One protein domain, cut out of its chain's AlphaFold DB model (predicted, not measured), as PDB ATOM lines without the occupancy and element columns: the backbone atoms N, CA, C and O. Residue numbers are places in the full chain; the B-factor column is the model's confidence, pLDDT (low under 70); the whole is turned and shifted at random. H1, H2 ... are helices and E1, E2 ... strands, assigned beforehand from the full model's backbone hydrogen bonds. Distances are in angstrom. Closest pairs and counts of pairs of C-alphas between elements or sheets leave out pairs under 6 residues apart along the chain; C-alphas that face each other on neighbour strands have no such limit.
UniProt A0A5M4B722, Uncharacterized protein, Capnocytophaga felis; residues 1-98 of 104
ATOM      1  N   MET A   1       3.572  17.776  25.842       81.75
ATOM      2  CA  MET A   1       4.518  18.072  24.746       81.75
ATOM      3  C   MET A   1       4.152  19.431  24.199       81.75
ATOM      4  O   MET A   1       3.008  19.611  23.804       81.75
ATOM      5  N   LEU A   2       5.096  20.362  24.232       85.62
ATOM      6  CA  LEU A   2       4.944  21.706  23.693       85.62
ATOM      7  C   LEU A   2       5.440  21.721  22.247       85.62
ATOM      8  O   LEU A   2       6.579  21.326  22.000       85.62
ATOM      9  N   SER A   3       4.624  22.189  21.306       88.75
ATOM     10  CA  SER A   3       5.039  22.384  19.913       88.75
ATOM     11  C   SER A   3       5.463  23.832  19.670       88.75
ATOM     12  O   SER A   3       4.793  24.770  20.099       88.75
ATOM     13  N   ILE A   4       6.591  24.014  18.982       89.75
ATOM     14  CA  ILE A   4       7.132  25.326  18.609       89.75
ATOM     15  C   ILE A   4       6.697  25.615  17.176       89.75
ATOM     16  O   ILE A   4       6.989  24.824  16.275       89.75
ATOM     17  N   HIS A   5       6.019  26.739  16.952       89.50
ATOM     18  CA  HIS A   5       5.477  27.098  15.644       89.50
ATOM     19  C   HIS A   5       6.135  28.357  15.084       89.50
ATOM     20  O   HIS A   5       6.377  29.322  15.809       89.50
ATOM     21  N   LEU A   6       6.367  28.361  13.772       89.19
ATOM     22  CA  LEU A   6       6.786  29.548  13.034       89.19
ATOM     23  C   LEU A   6       5.552  30.251  12.451       89.19
ATOM     24  O   LEU A   6       4.658  29.614  11.886       89.19
ATOM     25  N   LYS A   7       5.495  31.575  12.579       86.50
ATOM     26  CA  LYS A   7       4.462  32.408  11.967       86.50
ATOM     27  C   LYS A   7       4.559  32.313  10.442       86.50
ATOM     28  O   LYS A   7       5.651  32.316   9.889       86.50
ATOM     29  N   ASN A   8       3.412  32.248   9.764       77.38
ATOM     30  CA  ASN A   8       3.302  32.116   8.301       77.38
ATOM     31  C   ASN A   8       3.905  30.816   7.726       77.38
ATOM     32  O   ASN A   8       4.063  30.691   6.512       77.38
ATOM     33  N   ALA A   9       4.189  29.825   8.580       72.25
ATOM     34  CA  ALA A   9       4.459  28.467   8.140       72.25
ATOM     35  C   ALA A   9       3.149  27.698   7.937       72.25
ATOM     36  O   ALA A   9       2.190  27.849   8.695       72.25
ATOM     37  N   GLN A  10       3.117  26.846   6.916       61.19
ATOM     38  CA  GLN A  10       1.954  26.052   6.517       61.19
ATOM     39  C   GLN A  10       1.639  24.969   7.575       61.19
ATOM     40  O   GLN A  10       2.009  23.815   7.399       61.19
ATOM     41  N   ASN A  11       1.031  25.323   8.716       59.41
ATOM     42  CA  ASN A  11       0.691  24.414   9.832       59.41
ATOM     43  C   ASN A  11       1.837  23.506  10.340       59.41
ATOM     44  O   ASN A  11       1.587  22.506  11.015       59.41
ATOM     45  N   LYS A  12       3.100  23.832  10.049       65.19
ATOM     46  CA  LYS A  12       4.257  23.018  10.439       65.19
ATOM     47  C   LYS A  12       4.857  23.561  11.729       65.19
ATOM     48  O   LYS A  12       5.343  24.689  11.776       65.19
ATOM     49  N   GLY A  13       4.810  22.749  12.784       81.31
ATOM     50  CA  GLY A  13       5.693  22.940  13.930       81.31
ATOM     51  C   GLY A  13       7.144  22.732  13.489       81.31
ATOM     52  O   GLY A  13       7.421  21.845  12.684       81.31
ATOM     53  N   ILE A  14       8.058  23.556  13.996       87.81
ATOM     54  CA  ILE A  14       9.496  23.463  13.702       87.81
ATOM     55  C   ILE A  14      10.238  22.572  14.703       87.81
ATOM     56  O   ILE A  14      11.359  22.146  14.452       87.81
ATOM     57  N   GLY A  15       9.606  22.258  15.834       90.06
ATOM     58  CA  GLY A  15      10.165  21.381  16.852       90.06
ATOM     59  C   GLY A  15       9.216  21.188  18.025       90.06
ATOM     60  O   GLY A  15       8.111  21.737  18.052       90.06
ATOM     61  N   TYR A  16       9.651  20.396  19.001       91.19
ATOM     62  CA  TYR A  16       8.884  20.150  20.215       91.19
ATOM     63  C   TYR A  16       9.769  19.998  21.453       91.19
ATOM     64  O   TYR A  16      10.912  19.532  21.392       91.19
ATOM     65  N   ILE A  17       9.183  20.357  22.591       91.06
ATOM     66  CA  ILE A  17       9.715  20.138  23.931       91.06
ATOM     67  C   ILE A  17       8.866  19.048  24.596       91.06
ATOM     68  O   ILE A  17       7.632  19.087  24.598       91.06
ATOM     69  N   THR A  18       9.546  18.027  25.098       90.75
ATOM     70  CA  THR A  18       8.951  16.877  25.785       90.75
ATOM     71  C   THR A  18       8.512  17.249  27.203       90.75
ATOM     72  O   THR A  18       8.801  18.342  27.690       90.75
ATOM     73  N   TYR A  19       7.762  16.361  27.856       87.69
ATOM     74  CA  TYR A  19       7.321  16.597  29.235       87.69
ATOM     75  C   TYR A  19       8.504  16.517  30.210       87.69
ATOM     76  O   TYR A  19       8.631  17.326  31.122       87.69
ATOM     77  N   GLU A  20       9.442  15.608  29.953       89.62
ATOM     78  CA  GLU A  20      10.670  15.428  30.729       89.62
ATOM     79  C   GLU A  20      11.566  16.680  30.711       89.62
ATOM     80  O   GLU A  20      12.331  16.930  31.642       89.62
ATOM     81  N   GLU A  21      11.453  17.490  29.661       93.69
ATOM     82  CA  GLU A  21      12.196  18.736  29.487       93.69
ATOM     83  C   GLU A  21      11.504  19.961  30.117       93.69
ATOM     84  O   GLU A  21      12.125  21.021  30.206       93.69
ATOM     85  N   GLU A  22      10.259  19.842  30.599       93.44
ATOM     86  CA  GLU A  22       9.508  20.948  31.220       93.44
ATOM     87  C   GLU A  22      10.261  21.544  32.416       93.44
ATOM     88  O   GLU A  22      10.435  22.758  32.517       93.44
ATOM     89  N   VAL A  23      10.795  20.684  33.288       93.62
ATOM     90  CA  VAL A  23      11.563  21.103  34.473       93.62
ATOM     91  C   VAL A  23      12.856  21.825  34.081       93.62
ATOM     92  O   VAL A  23      13.328  22.697  34.810       93.62
ATOM     93  N   ILE A  24      13.450  21.476  32.938       94.44
ATOM     94  CA  ILE A  24      14.656  22.140  32.430       94.44
ATOM     95  C   ILE A  24      14.297  23.532  31.905       94.44
ATOM     96  O   ILE A  24      14.984  24.501  32.230       94.44
ATOM     97  N   LEU A  25      13.197  23.644  31.157       94.94
ATOM     98  CA  LEU A  25      12.693  24.924  30.670       94.94
ATOM     99  C   LEU A  25      12.346  25.875  31.825       94.94
ATOM    100  O   LEU A  25      12.742  27.036  31.774       94.94
ATOM    101  N   ALA A  26      11.699  25.382  32.886       94.69
ATOM    102  CA  ALA A  26      11.397  26.164  34.088       94.69
ATOM    103  C   ALA A  26      12.667  26.748  34.736       94.69
ATOM    104  O   ALA A  26      12.734  27.929  35.064       94.69
ATOM    105  N   LYS A  27      13.729  25.940  34.858       94.12
ATOM    106  CA  LYS A  27      15.011  26.411  35.406       94.12
ATOM    107  C   LYS A  27      15.665  27.472  34.526       94.12
ATOM    108  O   LYS A  27      16.238  28.424  35.047       94.12
ATOM    109  N   LEU A  28      15.619  27.305  33.205       94.75
ATOM    110  CA  LEU A  28      16.156  28.296  32.269       94.75
ATOM    111  C   LEU A  28      15.340  29.591  32.286       94.75
ATOM    112  O   LEU A  28      15.924  30.669  32.176       94.75
ATOM    113  N   TYR A  29      14.023  29.493  32.472       95.69
ATOM    114  CA  TYR A  29      13.148  30.641  32.679       95.69
ATOM    115  C   TYR A  29      13.585  31.466  33.896       95.69
ATOM    116  O   TYR A  29      13.719  32.680  33.776       95.69
ATOM    117  N   ASP A  30      13.895  30.828  35.026       95.12
ATOM    118  CA  ASP A  30      14.345  31.536  36.234       95.12
ATOM    119  C   ASP A  30      15.768  32.109  36.115       95.12
ATOM    120  O   ASP A  30      16.091  33.124  36.731       95.12
ATOM    121  N   LYS A  31      16.646  31.449  35.349       92.69
ATOM    122  CA  LYS A  31      18.079  31.787  35.266       92.69
ATOM    123  C   LYS A  31      18.436  32.795  34.178       92.69
ATOM    124  O   LYS A  31      19.541  33.334  34.209       92.69
ATOM    125  N   THR A  32      17.578  32.984  33.179       93.50
ATOM    126  CA  THR A  32      17.915  33.748  31.971       93.50
ATOM    127  C   THR A  32      16.841  34.772  31.644       93.50
ATOM    128  O   THR A  32      15.663  34.539  31.885       93.50
ATOM    129  N   GLU A  33      17.246  35.879  31.022       95.75
ATOM    130  CA  GLU A  33      16.341  36.912  30.495       95.75
ATOM    131  C   GLU A  33      16.108  36.779  28.978       95.75
ATOM    132  O   GLU A  33      15.615  37.697  28.326       95.75
ATOM    133  N   ILE A  34      16.443  35.616  28.406       96.94
ATOM    134  CA  ILE A  34      16.274  35.324  26.978       96.94
ATOM    135  C   ILE A  34      14.781  35.310  26.650       96.94
ATOM    136  O   ILE A  34      14.039  34.430  27.099       96.94
ATOM    137  N   LYS A  35      14.336  36.262  25.823       96.88
ATOM    138  CA  LYS A  35      12.912  36.455  25.492       96.88
ATOM    139  C   LYS A  35      12.274  35.202  24.907       96.88
ATOM    140  O   LYS A  35      11.126  34.894  25.215       96.88
ATOM    141  N   PHE A  36      13.026  34.458  24.100       96.19
ATOM    142  CA  PHE A  36      12.574  33.188  23.542       96.19
ATOM    143  C   PHE A  36      12.233  32.161  24.633       96.19
ATOM    144  O   PHE A  36      11.163  31.557  24.590       96.19
ATOM    145  N   ILE A  37      13.094  32.009  25.647       96.25
ATOM    146  CA  ILE A  37      12.865  31.107  26.786       96.25
ATOM    147  C   ILE A  37      11.672  31.581  27.620       96.25
ATOM    148  O   ILE A  37      10.816  30.765  27.965       96.25
ATOM    149  N   LYS A  38      11.571  32.892  27.890       96.81
ATOM    150  CA  LYS A  38      10.424  33.478  28.604       96.81
ATOM    151  C   LYS A  38       9.110  33.159  27.894       96.81
ATOM    152  O   LYS A  38       8.219  32.550  28.480       96.81
ATOM    153  N   LYS A  39       9.045  33.450  26.595       95.25
ATOM    154  CA  LYS A  39       7.866  33.200  25.763       95.25
ATOM    155  C   LYS A  39       7.526  31.712  25.654       95.25
ATOM    156  O   LYS A  39       6.342  31.379  25.674       95.25
ATOM    157  N   LEU A  40       8.519  30.818  25.565       93.94
ATOM    158  CA  LEU A  40       8.291  29.368  25.594       93.94
ATOM    159  C   LEU A  40       7.607  28.923  26.890       93.94
ATOM    160  O   LEU A  40       6.639  28.168  26.833       93.94
ATOM    161  N   TRP A  41       8.107  29.381  28.038       95.12
ATOM    162  CA  TRP A  41       7.572  29.009  29.346       95.12
ATOM    163  C   TRP A  41       6.167  29.572  29.576       95.12
ATOM    164  O   TRP A  41       5.241  28.826  29.889       95.12
ATOM    165  N   GLU A  42       5.976  30.869  29.330       93.81
ATOM    166  CA  GLU A  42       4.689  31.556  29.503       93.81
ATOM    167  C   GLU A  42       3.571  30.961  28.632       93.81
ATOM    168  O   GLU A  42       2.392  31.058  28.965       93.81
ATOM    169  N   ASN A  43       3.936  30.316  27.521       90.56
ATOM    170  CA  ASN A  43       3.003  29.718  26.572       90.56
ATOM    171  C   ASN A  43       3.125  28.191  26.499       90.56
ATOM    172  O   ASN A  43       2.677  27.599  25.517       90.56
ATOM    173  N   TYR A  44       3.690  27.534  27.520       86.75
ATOM    174  CA  TYR A  44       3.977  26.095  27.476       86.75
ATOM    175  C   TYR A  44       2.743  25.227  27.180       86.75
ATOM    176  O   TYR A  44       2.840  24.202  26.509       86.75
ATOM    177  N   TYR A  45       1.560  25.661  27.615       86.19
ATOM    178  CA  TYR A  45       0.295  24.961  27.367       86.19
ATOM    179  C   TYR A  45      -0.506  25.520  26.178       86.19
ATOM    180  O   TYR A  45      -1.577  25.005  25.866       86.19
ATOM    181  N   ASN A  46       0.016  26.546  25.494       85.44
ATOM    182  CA  ASN A  46      -0.687  27.311  24.457       85.44
ATOM    183  C   ASN A  46      -0.002  27.284  23.078       85.44
ATOM    184  O   ASN A  46      -0.446  28.002  22.188       85.44
ATOM    185  N   ASN A  47       1.042  26.466  22.877       82.06
ATOM    186  CA  ASN A  47       1.783  26.330  21.611       82.06
ATOM    187  C   ASN A  47       2.259  27.685  21.032       82.06
ATOM    188  O   ASN A  47       1.620  28.239  20.133       82.06
ATOM    189  N   PRO A  48       3.385  28.241  21.518       87.62
ATOM    190  CA  PRO A  48       3.852  29.557  21.122       87.62
ATOM    191  C   PRO A  48       4.170  29.624  19.631       87.62
ATOM    192  O   PRO A  48       4.757  28.713  19.037       87.62
ATOM    193  N   VAL A  49       3.824  30.773  19.058       90.31
ATOM    194  CA  VAL A  49       4.134  31.142  17.679       90.31
ATOM    195  C   VAL A  49       5.228  32.205  17.687       90.31
ATOM    196  O   VAL A  49       5.113  33.215  18.389       90.31
ATOM    197  N   PHE A  50       6.266  31.992  16.886       92.00
ATOM    198  CA  PHE A  50       7.405  32.896  16.748       92.00
ATOM    199  C   PHE A  50       7.495  33.467  15.337       92.00
ATOM    200  O   PHE A  50       7.229  32.766  14.363       92.00
ATOM    201  N   TYR A  51       7.883  34.730  15.222       91.88
ATOM    202  CA  TYR A  51       8.350  35.316  13.969       91.88
ATOM    203  C   TYR A  51       9.783  34.858  13.675       91.88
ATOM    204  O   TYR A  51      10.511  34.460  14.583       91.88
ATOM    205  N   LEU A  52      10.196  34.901  12.408       91.06
ATOM    206  CA  LEU A  52      11.538  34.466  12.019       91.06
ATOM    207  C   LEU A  52      12.620  35.328  12.685       91.06
ATOM    208  O   LEU A  52      13.613  34.800  13.168       91.06
ATOM    209  N   GLU A  53      12.387  36.633  12.775       93.06
ATOM    210  CA  GLU A  53      13.289  37.593  13.409       93.06
ATOM    211  C   GLU A  53      13.463  37.284  14.906       93.06
ATOM    212  O   GLU A  53      14.558  37.415  15.448       93.06
ATOM    213  N   GLU A  54      12.405  36.804  15.579       95.06
ATOM    214  CA  GLU A  54      12.510  36.328  16.966       95.06
ATOM    215  C   GLU A  54      13.421  35.098  17.065       95.06
ATOM    216  O   GLU A  54      14.146  34.956  18.047       95.06
ATOM    217  N   LEU A  55      13.392  34.212  16.065       94.50
ATOM    218  CA  LEU A  55      14.238  33.019  16.019       94.50
ATOM    219  C   LEU A  55      15.702  33.351  15.700       94.50
ATOM    220  O   LEU A  55      16.592  32.747  16.290       94.50
ATOM    221  N   GLU A  56      15.962  34.314  14.812       95.06
ATOM    222  CA  GLU A  56      17.320  34.789  14.507       95.06
ATOM    223  C   GLU A  56      17.980  35.401  15.757       95.06
ATOM    224  O   GLU A  56      19.095  35.019  16.107       95.06
ATOM    225  N   ILE A  57      17.257  36.245  16.506       97.00
ATOM    226  CA  ILE A  57      17.733  36.792  17.790       97.00
ATOM    227  C   ILE A  57      17.946  35.671  18.816       97.00
ATOM    228  O   ILE A  57      18.981  35.609  19.478       97.00
ATOM    229  N   ALA A  58      16.984  34.749  18.934       97.06
ATOM    230  CA  ALA A  58      17.070  33.640  19.877       97.06
ATOM    231  C   ALA A  58      18.282  32.738  19.608       97.06
ATOM    232  O   ALA A  58      18.896  32.252  20.556       97.06
ATOM    233  N   TYR A  59      18.633  32.510  18.339       96.25
ATOM    234  CA  TYR A  59      19.819  31.743  17.966       96.25
ATOM    235  C   TYR A  59      21.089  32.360  18.557       96.25
ATOM    236  O   TYR A  59      21.864  31.648  19.197       96.25
ATOM    237  N   GLU A  60      21.279  33.670  18.390       96.94
ATOM    238  CA  GLU A  60      22.450  34.380  18.910       96.94
ATOM    239  C   GLU A  60      22.505  34.322  20.442       96.94
ATOM    240  O   GLU A  60      23.517  33.908  21.012       96.94
ATOM    241  N   GLU A  61      21.394  34.646  21.114       97.69
ATOM    242  CA  GLU A  61      21.301  34.649  22.580       97.69
ATOM    243  C   GLU A  61      21.566  33.257  23.179       97.69
ATOM    244  O   GLU A  61      22.330  33.110  24.139       97.69
ATOM    245  N   LEU A  62      20.971  32.208  22.602       96.81
ATOM    246  CA  LEU A  62      21.143  30.833  23.070       96.81
ATOM    247  C   LEU A  62      22.543  30.296  22.773       96.81
ATOM    248  O   LEU A  62      23.102  29.565  23.595       96.81
ATOM    249  N   PHE A  63      23.133  30.658  21.633       95.69
ATOM    250  CA  PHE A  63      24.502  30.273  21.315       95.69
ATOM    251  C   PHE A  63      25.484  30.889  22.317       95.69
ATOM    252  O   PHE A  63      26.305  30.162  22.883       95.69
ATOM    253  N   SER A  64      25.349  32.183  22.625       96.00
ATOM    254  CA  SER A  64      26.127  32.843  23.680       96.00
ATOM    255  C   SER A  64      25.947  32.172  25.046       96.00
ATOM    256  O   SER A  64      26.946  31.892  25.715       96.00
ATOM    257  N   LEU A  65      24.711  31.828  25.428       94.81
ATOM    258  CA  LEU A  65      24.439  31.083  26.662       94.81
ATOM    259  C   LEU A  65      25.160  29.725  26.678       94.81
ATOM    260  O   LEU A  65      25.757  29.349  27.686       94.81
ATOM    261  N   SER A  66      25.159  28.992  25.561       93.88
ATOM    262  CA  SER A  66      25.822  27.683  25.472       93.88
ATOM    263  C   SER A  66      27.340  27.764  25.689       93.88
ATOM    264  O   SER A  66      27.926  26.890  26.340       93.88
ATOM    265  N   LEU A  67      27.981  28.836  25.208       93.25
ATOM    266  CA  LEU A  67      29.405  29.091  25.431       93.25
ATOM    267  C   LEU A  67      29.687  29.364  26.912       93.25
ATOM    268  O   LEU A  67      30.614  28.778  27.474       93.25
ATOM    269  N   GLU A  68      28.860  30.185  27.562       91.94
ATOM    270  CA  GLU A  68      28.970  30.473  28.996       91.94
ATOM    271  C   GLU A  68      28.817  29.197  29.847       91.94
ATOM    272  O   GLU A  68      29.617  28.932  30.749       91.94
ATOM    273  N   MET A  69      27.822  28.362  29.534       91.06
ATOM    274  CA  MET A  69      27.582  27.090  30.226       91.06
ATOM    275  C   MET A  69      28.749  26.107  30.056       91.06
ATOM    276  O   MET A  69      29.126  25.417  31.013       91.06
ATOM    277  N   THR A  70      29.352  26.072  28.863       87.94
ATOM    278  CA  THR A  70      30.524  25.236  28.566       87.94
ATOM    279  C   THR A  70      31.750  25.695  29.353       87.94
ATOM    280  O   THR A  70      32.439  24.870  29.950       87.94
ATOM    281  N   GLN A  71      31.999  27.007  29.428       86.62
ATOM    282  CA  GLN A  71      33.105  27.576  30.209       86.62
ATOM    283  C   GLN A  71      32.987  27.269  31.707       86.62
ATOM    284  O   GLN A  71      33.994  27.090  32.386       86.62
ATOM    285  N   LYS A  72      31.758  27.146  32.218       84.25
ATOM    286  CA  LYS A  72      31.476  26.746  33.604       84.25
ATOM    287  C   LYS A  72      31.556  25.227  33.839       84.25
ATOM    288  O   LYS A  72      31.215  24.774  34.927       84.25
ATOM    289  N   ALA A  73      31.976  24.439  32.839       70.44
ATOM    290  CA  ALA A  73      32.034  22.972  32.865       70.44
ATOM    291  C   ALA A  73      30.710  22.301  33.290       70.44
ATOM    292  O   ALA A  73      30.694  21.204  33.849       70.44
ATOM    293  N   THR A  74      29.576  22.950  33.010       64.19
ATOM    294  CA  THR A  74      28.248  22.442  33.377       64.19
ATOM    295  C   THR A  74      27.742  21.435  32.345       64.19
ATOM    296  O   THR A  74      26.767  21.680  31.639       64.19
ATOM    297  N   ALA A  75      28.395  20.272  32.253       62.03
ATOM    298  CA  ALA A  75      27.856  19.124  31.522       62.03
ATOM    299  C   ALA A  75      26.583  18.637  32.238       62.03
ATOM    300  O   ALA A  75      26.620  17.804  33.141       62.03
ATOM    301  N   SER A  76      25.452  19.242  31.890       81.19
ATOM    302  CA  SER A  76      24.166  19.063  32.556       81.19
ATOM    303  C   SER A  76      23.061  18.840  31.532       81.19
ATOM    304  O   SER A  76      23.193  19.165  30.355       81.19
ATOM    305  N   SER A  77      21.920  18.315  31.966       88.94
ATOM    306  CA  SER A  77      20.741  18.220  31.101       88.94
ATOM    307  C   SER A  77      20.307  19.587  30.541       88.94
ATOM    308  O   SER A  77      19.706  19.637  29.472       88.94
ATOM    309  N   GLU A  78      20.651  20.692  31.217       91.19
ATOM    310  CA  GLU A  78      20.366  22.058  30.763       91.19
ATOM    311  C   GLU A  78      21.144  22.409  29.486       91.19
ATOM    312  O   GLU A  78      20.542  22.922  28.547       91.19
ATOM    313  N   ILE A  79      22.446  22.088  29.397       92.88
ATOM    314  CA  ILE A  79      23.228  22.415  28.190       92.88
ATOM    315  C   ILE A  79      22.774  21.583  26.985       92.88
ATOM    316  O   ILE A  79      22.655  22.106  25.880       92.88
ATOM    317  N   ASN A  80      22.425  20.310  27.203       92.88
ATOM    318  CA  ASN A  80      21.868  19.455  26.152       92.88
ATOM    319  C   ASN A  80      20.527  19.995  25.640       92.88
ATOM    320  O   ASN A  80      20.279  19.992  24.434       92.88
ATOM    321  N   PHE A  81      19.683  20.493  26.545       94.62
ATOM    322  CA  PHE A  81      18.433  21.145  26.174       94.62
ATOM    323  C   PHE A  81      18.684  22.426  25.370       94.62
ATOM    324  O   PHE A  81      18.089  22.594  24.308       94.62
ATOM    325  N   VAL A  82      19.610  23.290  25.802       95.69
ATOM    326  CA  VAL A  82      19.983  24.500  25.047       95.69
ATOM    327  C   VAL A  82      20.475  24.136  23.644       95.69
ATOM    328  O   VAL A  82      19.988  24.709  22.672       95.69
ATOM    329  N   TYR A  83      21.346  23.133  23.494       95.31
ATOM    330  CA  TYR A  83      21.793  22.680  22.172       95.31
ATOM    331  C   TYR A  83      20.664  22.128  21.301       95.31
ATOM    332  O   TYR A  83      20.630  22.398  20.097       95.31
ATOM    333  N   LYS A  84      19.713  21.389  21.882       95.50
ATOM    334  CA  LYS A  84      18.516  20.941  21.161       95.50
ATOM    335  C   LYS A  84      17.711  22.131  20.634       95.50
ATOM    336  O   LYS A  84      17.329  22.129  19.465       95.50
ATOM    337  N   ILE A  85      17.471  23.145  21.468       96.00
ATOM    338  CA  ILE A  85      16.737  24.348  21.060       96.00
ATOM    339  C   ILE A  85      17.499  25.110  19.972       96.00
ATOM    340  O   ILE A  85      16.895  25.455  18.958       96.00
ATOM    341  N   ILE A  86      18.815  25.296  20.122       96.56
ATOM    342  CA  ILE A  86      19.669  25.881  19.078       96.56
ATOM    343  C   ILE A  86      19.494  25.106  17.770       96.56
ATOM    344  O   ILE A  86      19.226  25.717  16.750       96.56
ATOM    345  N   THR A  87      19.547  23.773  17.796       95.69
ATOM    346  CA  THR A  87      19.398  22.936  16.591       95.69
ATOM    347  C   THR A  87      18.050  23.153  15.896       95.69
ATOM    348  O   THR A  87      18.004  23.300  14.675       95.69
ATOM    349  N   ILE A  88      16.955  23.212  16.664       93.94
ATOM    350  CA  ILE A  88      15.606  23.489  16.142       93.94
ATOM    351  C   ILE A  88      15.559  24.867  15.472       93.94
ATOM    352  O   ILE A  88      15.064  25.003  14.352       93.94
ATOM    353  N   ILE A  89      16.088  25.888  16.147       94.69
ATOM    354  CA  ILE A  89      16.088  27.267  15.659       94.69
ATOM    355  C   ILE A  89      16.984  27.405  14.427       94.69
ATOM    356  O   ILE A  89      16.550  27.963  13.425       94.69
ATOM    357  N   SER A  90      18.199  26.856  14.458       93.19
ATOM    358  CA  SER A  90      19.132  26.873  13.329       93.19
ATOM    359  C   SER A  90      18.529  26.214  12.098       93.19
ATOM    360  O   SER A  90      18.659  26.753  11.003       93.19
ATOM    361  N   TYR A  91      17.823  25.089  12.264       91.50
ATOM    362  CA  TYR A  91      17.095  24.457  11.167       91.50
ATOM    363  C   TYR A  91      16.032  25.400  10.589       91.50
ATOM    364  O   TYR A  91      15.962  25.574   9.372       91.50
ATOM    365  N   ALA A  92      15.234  26.038  11.450       90.06
ATOM    366  CA  ALA A  92      14.180  26.949  11.021       90.06
ATOM    367  C   ALA A  92      14.720  28.196  10.299       90.06
ATOM    368  O   ALA A  92      14.186  28.582   9.262       90.06
ATOM    369  N   VAL A  93      15.797  28.792  10.814       89.56
ATOM    370  CA  VAL A  93      16.450  29.966  10.219       89.56
ATOM    371  C   VAL A  93      17.115  29.608   8.890       89.56
ATOM    372  O   VAL A  93      16.947  30.326   7.906       89.56
ATOM    373  N   TYR A  94      17.827  28.479   8.826       89.62
ATOM    374  CA  TYR A  94      18.525  28.045   7.614       89.62
ATOM    375  C   TYR A  94      17.557  27.657   6.488       89.62
ATOM    376  O   TYR A  94      17.790  27.980   5.327       89.62
ATOM    377  N   HIS A  95      16.440  27.006   6.822       86.25
ATOM    378  CA  HIS A  95      15.419  26.595   5.857       86.25
ATOM    379  C   HIS A  95      14.239  27.568   5.762       86.25
ATOM    380  O   HIS A  95      13.153  27.164   5.342       86.25
ATOM    381  N   LYS A  96      14.432  28.844   6.121       82.25
ATOM    382  CA  LYS A  96      13.356  29.844   6.161       82.25
ATOM    383  C   LYS A  96      12.542  29.932   4.870       82.25
ATOM    384  O   LYS A  96      11.318  29.946   4.938       82.25
ATOM    385  N   GLU A  97      13.194  29.869   3.712       80.88
ATOM    386  CA  GLU A  97      12.545  29.920   2.392       80.88
ATOM    387  C   GLU A  97      11.634  28.707   2.124       80.88
ATOM    388  O   GLU A  97      10.617  28.834   1.452       80.88
ATOM    389  N   ASN A  98      11.957  27.538   2.690       78.31
ATOM    390  CA  ASN A  98      11.152  26.316   2.559       78.31
ATOM    391  C   ASN A  98      10.020  26.233   3.596       78.31
ATOM    392  O   ASN A  98       9.112  25.405   3.468       78.31
TER     393      ASN A  98
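What this domain is: This is residues 1 to 98 of the 104 residues of an uncharacterized protein of Capnocytophaga felis (UniProt A0A5M4B722). A hairpin of two short strands, E1 and E2, and a pair of short helices, H1 and H2, lie together over one side of a long helical hairpin, H3 and H4. E2 runs past H4, H2 packs on residues 54 to 58 of H3, and H1 packs on residues 77 to 81 of H4. The printed part has 98 residues, with two named strands and four named helices in the order E1, E2, H1, H2, H3, H4; the sheet is antiparallel, and the class is mostly helix. The whole is compact, with a radius of gyration of the C-alphas of 12.8 A, and its spans of 40 by 26 by 19 A make it only just elongated.

Where its parts are: Strand E1, residues 2 to 6, begins at C-alpha 2, (4.944, 21.706, 23.693), and E2 is residues 13 to 17. H3, residues 52 to 71, is the longest helix, 29.0 A from first to last C-alpha, and begins at C-alpha 52, (11.538, 34.466, 12.019). H4, residues 77 to 94, measures 25.6 A and ends at C-alpha 94, (18.525, 28.045, 7.614). H1 is residues 22 to 31, 14.4 A, and H2 is residues 35 to 42, 10.4 A.

How they stand to each other: E1 and E2 form a hairpin of antiparallel neighbours, with N 4 and O 15 at 2.9 A and N 14 and O 4 at 2.8 A, within hydrogen-bond range. Residues 5 to 6 of E1 also pair, parallel, with residues 49 to 50. The closest C-alphas of E2 and H4 are those of Gly 15 and Ile 88, 5.9 A apart, while E1 and H4 are near each other. H4 and H3 form a helical hairpin and touch, closest at the C-alphas of Ile 86 and Tyr 59, 6.0 A, opposite ways at a shallow tilt of 33 degrees, only just short of steep. With residues 54 to 58 alone H3 touches H2, about perpendicular at 84 degrees, and the C-alphas of Ala 58 and Phe 36 are closest at 5.8 A. H2 touches H1, closest at the C-alphas of Lys 38 and Tyr 29, 5.7 A, opposite ways at a steep tilt of 50 degrees. H1 touches residues 77 to 81 of H4 alone, about perpendicular at 90 degrees, with the C-alphas of Ile 24 and Glu 78 closest at 5.9 A. The helix packing is mostly crossed, one of the four touching pairs being at a shallow tilt. H1 and H3 are apart, as are H2 and H4. In H1, H2, H3 and H4 every O i to N i+4 pair is within hydrogen-bond range.

The domain as a whole: The two C-alphas farthest apart, those of Gln 10 and Ala 73, are 40.1 A from each other. The printed part has no cut and no long link. Its mean pLDDT is 89.6, and residues 10 to 12 and 74 to 75 are under 70.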